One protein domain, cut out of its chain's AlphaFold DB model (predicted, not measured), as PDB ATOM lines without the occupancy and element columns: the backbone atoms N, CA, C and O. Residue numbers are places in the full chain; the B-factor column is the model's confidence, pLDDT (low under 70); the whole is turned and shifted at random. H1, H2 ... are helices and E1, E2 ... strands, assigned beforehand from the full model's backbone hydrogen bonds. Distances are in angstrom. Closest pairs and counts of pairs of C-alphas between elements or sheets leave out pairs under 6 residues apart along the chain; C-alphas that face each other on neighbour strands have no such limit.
ATOM      1  N   TYR A  37     351.289 355.340 326.575       86.75
ATOM      2  CA  TYR A  37     351.552 353.951 326.223       86.75
ATOM      3  C   TYR A  37     350.334 353.264 325.596       86.75
ATOM      4  O   TYR A  37     350.470 352.568 324.596       86.75
ATOM      5  N   PHE A  38     349.135 353.446 326.154       91.31
ATOM      6  CA  PHE A  38     347.927 352.845 325.591       91.31
ATOM      7  C   PHE A  38     347.660 353.318 324.151       91.31
ATOM      8  O   PHE A  38     347.418 352.486 323.279       91.31
ATOM      9  N   PHE A  39     347.724 354.629 323.900       91.62
ATOM     10  CA  PHE A  39     347.416 355.194 322.583       91.62
ATOM     11  C   PHE A  39     348.526 354.977 321.549       91.62
ATOM     12  O   PHE A  39     348.208 354.765 320.382       91.62
ATOM     13  N   ASP A  40     349.793 354.934 321.963       91.38
ATOM     14  CA  ASP A  40     350.934 354.638 321.083       91.38
ATOM     15  C   ASP A  40     350.916 353.196 320.547       91.38
ATOM     16  O   ASP A  40     351.563 352.891 319.547       91.38
ATOM     17  N   ASN A  41     350.180 352.295 321.204       93.00
ATOM     18  CA  ASN A  41     350.039 350.901 320.784       93.00
ATOM     19  C   ASN A  41     348.833 350.651 319.858       93.00
ATOM     20  O   ASN A  41     348.628 349.511 319.437       93.00
ATOM     21  N   LEU A  42     348.039 351.675 319.533       94.19
ATOM     22  CA  LEU A  42     346.967 351.553 318.543       94.19
ATOM     23  C   LEU A  42     347.552 351.566 317.126       94.19
ATOM     24  O   LEU A  42     348.424 352.369 316.801       94.19
ATOM     25  N   GLN A  43     347.068 350.679 316.257       96.44
ATOM     26  CA  GLN A  43     347.559 350.562 314.882       96.44
ATOM     27  C   GLN A  43     346.748 351.392 313.889       96.44
ATOM     28  O   GLN A  43     347.277 351.841 312.868       96.44
ATOM     29  N   TYR A  44     345.454 351.568 314.149       95.81
ATOM     30  CA  TYR A  44     344.518 352.193 313.217       95.81
ATOM     31  C   TYR A  44     344.142 353.615 313.619       95.81
ATOM     32  O   TYR A  44     343.646 354.359 312.771       95.81
ATOM     33  N   TRP A  45     344.403 354.007 314.867       95.69
ATOM     34  CA  TRP A  45     344.016 355.302 315.415       95.69
ATOM     35  C   TRP A  45     345.170 356.002 316.112       95.69
ATOM     36  O   TRP A  45     345.977 355.375 316.785       95.69
ATOM     37  N   THR A  46     345.198 357.323 316.002       94.75
ATOM     38  CA  THR A  46     346.107 358.187 316.756       94.75
ATOM     39  C   THR A  46     345.288 359.149 317.597       94.75
ATOM     40  O   THR A  46     344.315 359.720 317.106       94.75
ATOM     41  N   TYR A  47     345.669 359.315 318.862       92.88
ATOM     42  CA  TYR A  47     345.016 360.244 319.778       92.88
ATOM     43  C   TYR A  47     345.828 361.526 319.922       92.88
ATOM     44  O   TYR A  47     346.994 361.485 320.308       92.88
ATOM     45  N   ASP A  48     345.190 362.663 319.670       90.69
ATOM     46  CA  ASP A  48     345.718 363.973 320.025       90.69
ATOM     47  C   ASP A  48     345.073 364.433 321.335       90.69
ATOM     48  O   ASP A  48     343.888 364.769 321.396       90.69
ATOM     49  N   SER A  49     345.861 364.462 322.410       85.19
ATOM     50  CA  SER A  49     345.375 364.893 323.720       85.19
ATOM     51  C   SER A  49     345.124 366.396 323.835       85.19
ATOM     52  O   SER A  49     344.405 366.792 324.757       85.19
ATOM     53  N   THR A  50     345.733 367.200 322.959       86.25
ATOM     54  CA  THR A  50     345.638 368.667 322.937       86.25
ATOM     55  C   THR A  50     344.319 369.097 322.323       86.25
ATOM     56  O   THR A  50     343.610 369.902 322.915       86.25
ATOM     57  N   HIS A  51     343.975 368.514 321.172       87.50
ATOM     58  CA  HIS A  51     342.731 368.804 320.452       87.50
ATOM     59  C   HIS A  51     341.599 367.828 320.788       87.50
ATOM     60  O   HIS A  51     340.492 367.968 320.276       87.50
ATOM     61  N   LYS A  52     341.878 366.816 321.623       87.19
ATOM     62  CA  LYS A  52     340.941 365.744 321.980       87.19
ATOM     63  C   LYS A  52     340.347 365.091 320.733       87.19
ATOM     64  O   LYS A  52     339.132 364.959 320.607       87.19
ATOM     65  N   THR A  53     341.201 364.653 319.814       91.50
ATOM     66  CA  THR A  53     340.766 363.994 318.576       91.50
ATOM     67  C   THR A  53     341.311 362.575 318.469       91.50
ATOM     68  O   THR A  53     342.435 362.287 318.879       91.50
ATOM     69  N   LEU A  54     340.503 361.667 317.918       92.62
ATOM     70  CA  LEU A  54     340.951 360.358 317.441       92.62
ATOM     71  C   LEU A  54     340.964 360.365 315.917       92.62
ATOM     72  O   LEU A  54     339.923 360.533 315.288       92.62
ATOM     73  N   THR A  55     342.130 360.141 315.324       94.88
ATOM     74  CA  THR A  55     342.317 360.197 313.871       94.88
ATOM     75  C   THR A  55     342.621 358.818 313.318       94.88
ATOM     76  O   THR A  55     343.561 358.164 313.767       94.88
ATOM     77  N   HIS A  56     341.857 358.365 312.326       95.50
ATOM     78  CA  HIS A  56     342.126 357.097 311.658       95.50
ATOM     79  C   HIS A  56     343.359 357.221 310.753       95.50
ATOM     80  O   HIS A  56     343.310 357.909 309.728       95.50
ATOM     81  N   VAL A  57     344.424 356.477 311.055       94.50
ATOM     82  CA  VAL A  57     345.769 356.612 310.458       94.50
ATOM     83  C   VAL A  57     345.743 356.599 308.926       94.50
ATOM     84  O   VAL A  57     346.345 357.446 308.277       94.50
ATOM     85  N   GLN A  58     345.007 355.666 308.316       93.62
ATOM     86  CA  GLN A  58     344.995 355.521 306.850       93.62
ATOM     87  C   GLN A  58     343.981 356.411 306.124       93.62
ATOM     88  O   GLN A  58     344.008 356.497 304.898       93.62
ATOM     89  N   LYS A  59     343.005 356.966 306.845       94.12
ATOM     90  CA  LYS A  59     341.854 357.650 306.232       94.12
ATOM     91  C   LYS A  59     341.847 359.140 306.533       94.12
ATOM     92  O   LYS A  59     341.119 359.857 305.859       94.12
ATOM     93  N   GLY A  60     342.626 359.578 307.524       92.00
ATOM     94  CA  GLY A  60     342.584 360.946 308.031       92.00
ATOM     95  C   GLY A  60     341.201 361.318 308.564       92.00
ATOM     96  O   GLY A  60     340.842 362.485 308.555       92.00
ATOM     97  N   TYR A  61     340.385 360.326 308.941       91.62
ATOM     98  CA  TYR A  61     339.059 360.586 309.482       91.62
ATOM     99  C   TYR A  61     339.197 360.927 310.958       91.62
ATOM    100  O   TYR A  61     339.688 360.099 311.725       91.62
ATOM    101  N   GLU A  62     338.746 362.115 311.336       92.62
ATOM    102  CA  GLU A  62     338.859 362.629 312.695       92.62
ATOM    103  C   GLU A  62     337.539 362.482 313.447       92.62
ATOM    104  O   GLU A  62     336.457 362.788 312.942       92.62
ATOM    105  N   VAL A  63     337.647 362.011 314.682       89.50
ATOM    106  CA  VAL A  63     336.577 362.008 315.669       89.50
ATOM    107  C   VAL A  63     336.941 363.037 316.726       89.50
ATOM    108  O   VAL A  63     337.864 362.828 317.513       89.50
ATOM    109  N   GLU A  64     336.217 364.147 316.736       89.25
ATOM    110  CA  GLU A  64     336.370 365.200 317.737       89.25
ATOM    111  C   GLU A  64     335.640 364.803 319.022       89.25
ATOM    112  O   GLU A  64     334.411 364.785 319.083       89.25
ATOM    113  N   LEU A  65     336.401 364.473 320.062       84.44
ATOM    114  CA  LEU A  65     335.865 363.937 321.310       84.44
ATOM    115  C   LEU A  65     335.192 365.015 322.163       84.44
ATOM    116  O   LEU A  65     334.300 364.691 322.938       84.44
ATOM    117  N   GLU A  66     335.554 366.289 321.995       81.44
ATOM    118  CA  GLU A  66     334.893 367.407 322.693       81.44
ATOM    119  C   GLU A  66     333.436 367.589 322.264       81.44
ATOM    120  O   GLU A  66     332.624 368.113 323.023       81.44
ATOM    121  N   LYS A  67     333.089 367.133 321.054       77.69
ATOM    122  CA  LYS A  67     331.711 367.150 320.554       77.69
ATOM    123  C   LYS A  67     330.857 366.026 321.140       77.69
ATOM    124  O   LYS A  67     329.658 366.009 320.891       77.69
ATOM    125  N   VAL A  68     331.454 365.086 321.877       78.31
ATOM    126  CA  VAL A  68     330.743 363.981 322.524       78.31
ATOM    127  C   VAL A  68     330.377 364.412 323.939       78.31
ATOM    128  O   VAL A  68     331.192 364.366 324.858       78.31
ATOM    129  N   SER A  69     329.133 364.848 324.101       72.69
ATOM    130  CA  SER A  69     328.592 365.397 325.343       72.69
ATOM    131  C   SER A  69     327.906 364.355 326.233       72.69
ATOM    132  O   SER A  69     327.691 364.620 327.413       72.69
ATOM    133  N   SER A  70     327.613 363.160 325.705       77.44
ATOM    134  CA  SER A  70     326.965 362.077 326.456       77.44
ATOM    135  C   SER A  70     327.395 360.676 326.011       77.44
ATOM    136  O   SER A  70     327.918 360.457 324.912       77.44
ATOM    137  N   LYS A  71     327.098 359.672 326.848       74.81
ATOM    138  CA  LYS A  71     327.286 358.250 326.491       74.81
ATOM    139  C   LYS A  71     326.438 357.812 325.292       74.81
ATOM    140  O   LYS A  71     326.827 356.879 324.591       74.81
ATOM    141  N   ALA A  72     325.285 358.445 325.074       81.56
ATOM    142  CA  ALA A  72     324.424 358.148 323.934       81.56
ATOM    143  C   ALA A  72     325.076 358.616 322.625       81.56
ATOM    144  O   ALA A  72     325.206 357.822 321.698       81.56
ATOM    145  N   GLU A  73     325.594 359.846 322.595       81.62
ATOM    146  CA  GLU A  73     326.313 360.387 321.434       81.62
ATOM    147  C   GLU A  73     327.561 359.561 321.097       81.62
ATOM    148  O   GLU A  73     327.865 359.322 319.931       81.62
ATOM    149  N   TYR A  74     328.250 359.034 322.109       80.31
ATOM    150  CA  TYR A  74     329.335 358.073 321.913       80.31
ATOM    151  C   TYR A  74     328.890 356.819 321.135       80.31
ATOM    152  O   TYR A  74     329.561 356.392 320.191       80.31
ATOM    153  N   LEU A  75     327.755 356.220 321.513       81.75
ATOM    154  CA  LEU A  75     327.218 355.049 320.816       81.75
ATOM    155  C   LEU A  75     326.779 355.399 319.393       81.75
ATOM    156  O   LEU A  75     326.989 354.601 318.481       81.75
ATOM    157  N   GLU A  76     326.220 356.589 319.183       85.19
ATOM    158  CA  GLU A  76     325.879 357.077 317.846       85.19
ATOM    159  C   GLU A  76     327.118 357.200 316.955       85.19
ATOM    160  O   GLU A  76     327.099 356.727 315.817       85.19
ATOM    161  N   TRP A  77     328.223 357.733 317.483       84.62
ATOM    162  CA  TRP A  77     329.507 357.784 316.779       84.62
ATOM    163  C   TRP A  77     330.018 356.394 316.396       84.62
ATOM    164  O   TRP A  77     330.413 356.175 315.247       84.62
ATOM    165  N   ILE A  78     329.959 355.431 317.320       86.56
ATOM    166  CA  ILE A  78     330.320 354.035 317.040       86.56
ATOM    167  C   ILE A  78     329.465 353.465 315.912       86.56
ATOM    168  O   ILE A  78     330.003 352.889 314.966       86.56
ATOM    169  N   MET A  79     328.145 353.622 315.994       87.19
ATOM    170  CA  MET A  79     327.223 353.084 314.993       87.19
ATOM    171  C   MET A  79     327.432 353.744 313.625       87.19
ATOM    172  O   MET A  79     327.444 353.059 312.600       87.19
ATOM    173  N   HIS A  80     327.669 355.059 313.601       88.12
ATOM    174  CA  HIS A  80     327.968 355.810 312.384       88.12
ATOM    175  C   HIS A  80     329.240 355.304 311.694       88.12
ATOM    176  O   HIS A  80     329.300 355.200 310.465       88.12
ATOM    177  N   LEU A  81     330.264 354.988 312.486       87.69
ATOM    178  CA  LEU A  81     331.560 354.530 312.005       87.69
ATOM    179  C   LEU A  81     331.564 353.054 311.605       87.69
ATOM    180  O   LEU A  81     332.205 352.698 310.617       87.69
ATOM    181  N   HIS A  82     330.795 352.212 312.298       87.00
ATOM    182  CA  HIS A  82     330.619 350.801 311.951       87.00
ATOM    183  C   HIS A  82     330.073 350.614 310.526       87.00
ATOM    184  O   HIS A  82     330.441 349.673 309.830       87.00
ATOM    185  N   GLY A  83     329.227 351.535 310.053       85.25
ATOM    186  CA  GLY A  83     328.664 351.490 308.699       85.25
ATOM    187  C   GLY A  83     329.623 351.899 307.574       85.25
ATOM    188  O   GLY A  83     329.232 351.879 306.405       85.25
ATOM    189  N   LYS A  84     330.860 352.319 307.872       89.81
ATOM    190  CA  LYS A  84     331.796 352.798 306.847       89.81
ATOM    191  C   LYS A  84     332.516 351.629 306.179       89.81
ATOM    192  O   LYS A  84     333.151 350.823 306.843       89.81
ATOM    193  N   ILE A  85     332.534 351.614 304.845       91.75
ATOM    194  CA  ILE A  85     333.195 350.563 304.042       91.75
ATOM    195  C   ILE A  85     334.697 350.406 304.318       91.75
ATOM    196  O   ILE A  85     335.281 349.369 304.029       91.75
ATOM    197  N   TRP A  86     335.337 351.458 304.826       92.06
ATOM    198  CA  TRP A  86     336.759 351.462 305.146       92.06
ATOM    199  C   TRP A  86     337.049 351.004 306.578       92.06
ATOM    200  O   TRP A  86     338.217 350.834 306.922       92.06
ATOM    201  N   MET A  87     336.016 350.826 307.403       94.38
ATOM    202  CA  MET A  87     336.153 350.399 308.784       94.38
ATOM    203  C   MET A  87     336.372 348.889 308.832       94.38
ATOM    204  O   MET A  87     335.486 348.101 308.511       94.38
ATOM    205  N   THR A  88     337.570 348.477 309.237       94.06
ATOM    206  CA  THR A  88     337.862 347.061 309.480       94.06
ATOM    207  C   THR A  88     337.414 346.662 310.885       94.06
ATOM    208  O   THR A  88     337.315 347.509 311.773       94.06
ATOM    209  N   ALA A  89     337.197 345.365 311.119       92.44
ATOM    210  CA  ALA A  89     336.856 344.864 312.451       92.44
ATOM    211  C   ALA A  89     337.908 345.252 313.509       92.44
ATOM    212  O   ALA A  89     337.543 345.666 314.604       92.44
ATOM    213  N   ASN A  90     339.202 345.194 313.173       94.19
ATOM    214  CA  ASN A  90     340.274 345.563 314.101       94.19
ATOM    215  C   ASN A  90     340.289 347.068 314.393       94.19
ATOM    216  O   ASN A  90     340.355 347.458 315.555       94.19
ATOM    217  N   ALA A  91     340.155 347.910 313.359       93.44
ATOM    218  CA  ALA A  91     340.062 349.358 313.537       93.44
ATOM    219  C   ALA A  91     338.848 349.736 314.398       93.44
ATOM    220  O   ALA A  91     338.938 350.613 315.254       93.44
ATOM    221  N   PHE A  92     337.725 349.041 314.221       93.19
ATOM    222  CA  PHE A  92     336.538 349.233 315.043       93.19
ATOM    223  C   PHE A  92     336.762 348.806 316.502       93.19
ATOM    224  O   PHE A  92     336.398 349.541 317.416       93.19
ATOM    225  N   VAL A  93     337.397 347.654 316.741       93.25
ATOM    226  CA  VAL A  93     337.731 347.195 318.100       93.25
ATOM    227  C   VAL A  93     338.673 348.174 318.798       93.25
ATOM    228  O   VAL A  93     338.438 348.504 319.961       93.25
ATOM    229  N   GLU A  94     339.698 348.685 318.112       94.31
ATOM    230  CA  GLU A  94     340.589 349.707 318.673       94.31
ATOM    231  C   GLU A  94     339.839 350.988 319.025       94.31
ATOM    232  O   GLU A  94     340.014 351.506 320.125       94.31
ATOM    233  N   LEU A  95     338.952 351.454 318.142       92.06
ATOM    234  CA  LEU A  95     338.114 352.624 318.385       92.06
ATOM    235  C   LEU A  95     337.266 352.449 319.653       92.06
ATOM    236  O   LEU A  95     337.301 353.290 320.550       92.06
ATOM    237  N   VAL A  96     336.530 351.338 319.761       91.00
ATOM    238  CA  VAL A  96     335.709 351.029 320.944       91.00
ATOM    239  C   VAL A  96     336.577 350.953 322.203       91.00
ATOM    240  O   VAL A  96     336.200 351.482 323.250       91.00
ATOM    241  N   THR A  97     337.752 350.330 322.112       91.31
ATOM    242  CA  THR A  97     338.685 350.207 323.242       91.31
ATOM    243  C   THR A  97     339.213 351.575 323.683       91.31
ATOM    244  O   THR A  97     339.237 351.870 324.879       91.31
ATOM    245  N   ALA A  98     339.571 352.438 322.731       90.44
ATOM    246  CA  ALA A  98     340.022 353.804 322.974       90.44
ATOM    247  C   ALA A  98     338.954 354.632 323.691       90.44
ATOM    248  O   ALA A  98     339.224 355.270 324.708       90.44
ATOM    249  N   PHE A  99     337.710 354.558 323.232       87.50
ATOM    250  CA  PHE A  99     336.616 355.234 323.906       87.50
ATOM    251  C   PHE A  99     336.342 354.692 325.313       87.50
ATOM    252  O   PHE A  99     336.163 355.472 326.249       87.50
ATOM    253  N   GLN A 100     336.351 353.370 325.508       86.44
ATOM    254  CA  GLN A 100     336.209 352.777 326.842       86.44
ATOM    255  C   GLN A 100     337.311 353.245 327.797       86.44
ATOM    256  O   GLN A 100     337.036 353.494 328.974       86.44
ATOM    257  N   TYR A 101     338.544 353.378 327.301       88.06
ATOM    258  CA  TYR A 101     339.656 353.931 328.067       88.06
ATOM    259  C   TYR A 101     339.355 355.370 328.514       88.06
ATOM    260  O   TYR A 101     339.467 355.681 329.702       88.06
ATOM    261  N   LEU A 102     338.912 356.227 327.590       84.56
ATOM    262  CA  LEU A 102     338.600 357.635 327.861       84.56
ATOM    263  C   LEU A 102     337.449 357.805 328.864       84.56
ATOM    264  O   LEU A 102     337.568 358.594 329.804       84.56
ATOM    265  N   ILE A 103     336.377 357.019 328.718       80.69
ATOM    266  CA  ILE A 103     335.224 357.032 329.633       80.69
ATOM    267  C   ILE A 103     335.649 356.616 331.045       80.69
ATOM    268  O   ILE A 103     335.326 357.294 332.016       80.69
ATOM    269  N   ARG A 104     336.419 355.526 331.189       81.31
ATOM    270  CA  ARG A 104     336.874 355.044 332.509       81.31
ATOM    271  C   ARG A 104     337.767 356.040 333.246       81.31
ATOM    272  O   ARG A 104     337.867 355.971 334.468       81.31
ATOM    273  N   ARG A 105     338.445 356.928 332.519       79.06
ATOM    274  CA  ARG A 105     339.342 357.947 333.076       79.06
ATOM    275  C   ARG A 105     338.669 359.317 333.237       79.06
ATOM    276  O   ARG A 105     339.380 360.281 333.504       79.06
ATOM    277  N   ASN A 106     337.340 359.407 333.092       68.88
ATOM    278  CA  ASN A 106     336.568 360.659 333.130       68.88
ATOM    279  C   ASN A 106     337.111 361.736 332.169       68.88
ATOM    280  O   ASN A 106     337.023 362.928 332.449       68.88
TER     281      ASN A 106
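This is residues 37 to 106 of the 111 residues of an uncharacterized protein of Leptolyngbya sp. SIO3F4 (UniProt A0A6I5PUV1). A small antiparallel sheet, E1 - E2 - E3, has the long helix H3 packed over one face, with H2 side by side with H3 beyond the sheet and tiny H1 near E1. The printed part has 70 residues, with named elements in the order H1 E1 E2 E3 H2 H3, class mixed. It is compact, radius of gyration of the C-alphas 11.2 A, spanning 29 by 27 by 18 A.

E1 is residues 45 to 48, E2 53 to 56, E3 61 to 64. H3, residues 89 to 104, measures 22.5 A, ending at C-alpha 104 (336.874, 355.044, 332.509). H2 is residues 71 to 82, 16.7 A; H1, residues 37 to 40, begins at C-alpha 37 (351.552, 353.951, 326.223).

Within hydrogen-bond range are N 46 and O 55, 2.9 A, and N 56 and O 61, 2.8 A. H3 is on the sheet at a height of 10.4 A. H2 and H3, a helical hairpin, only just touch, with 3 pairs of C-alphas within 8 A, closest His 82 and Phe 92, 6.9 A. Every O i to N i+4 pair in H2 and H3 is within hydrogen-bond range.

The printed part has no cut and no long link; residue 106 has pLDDT under 70.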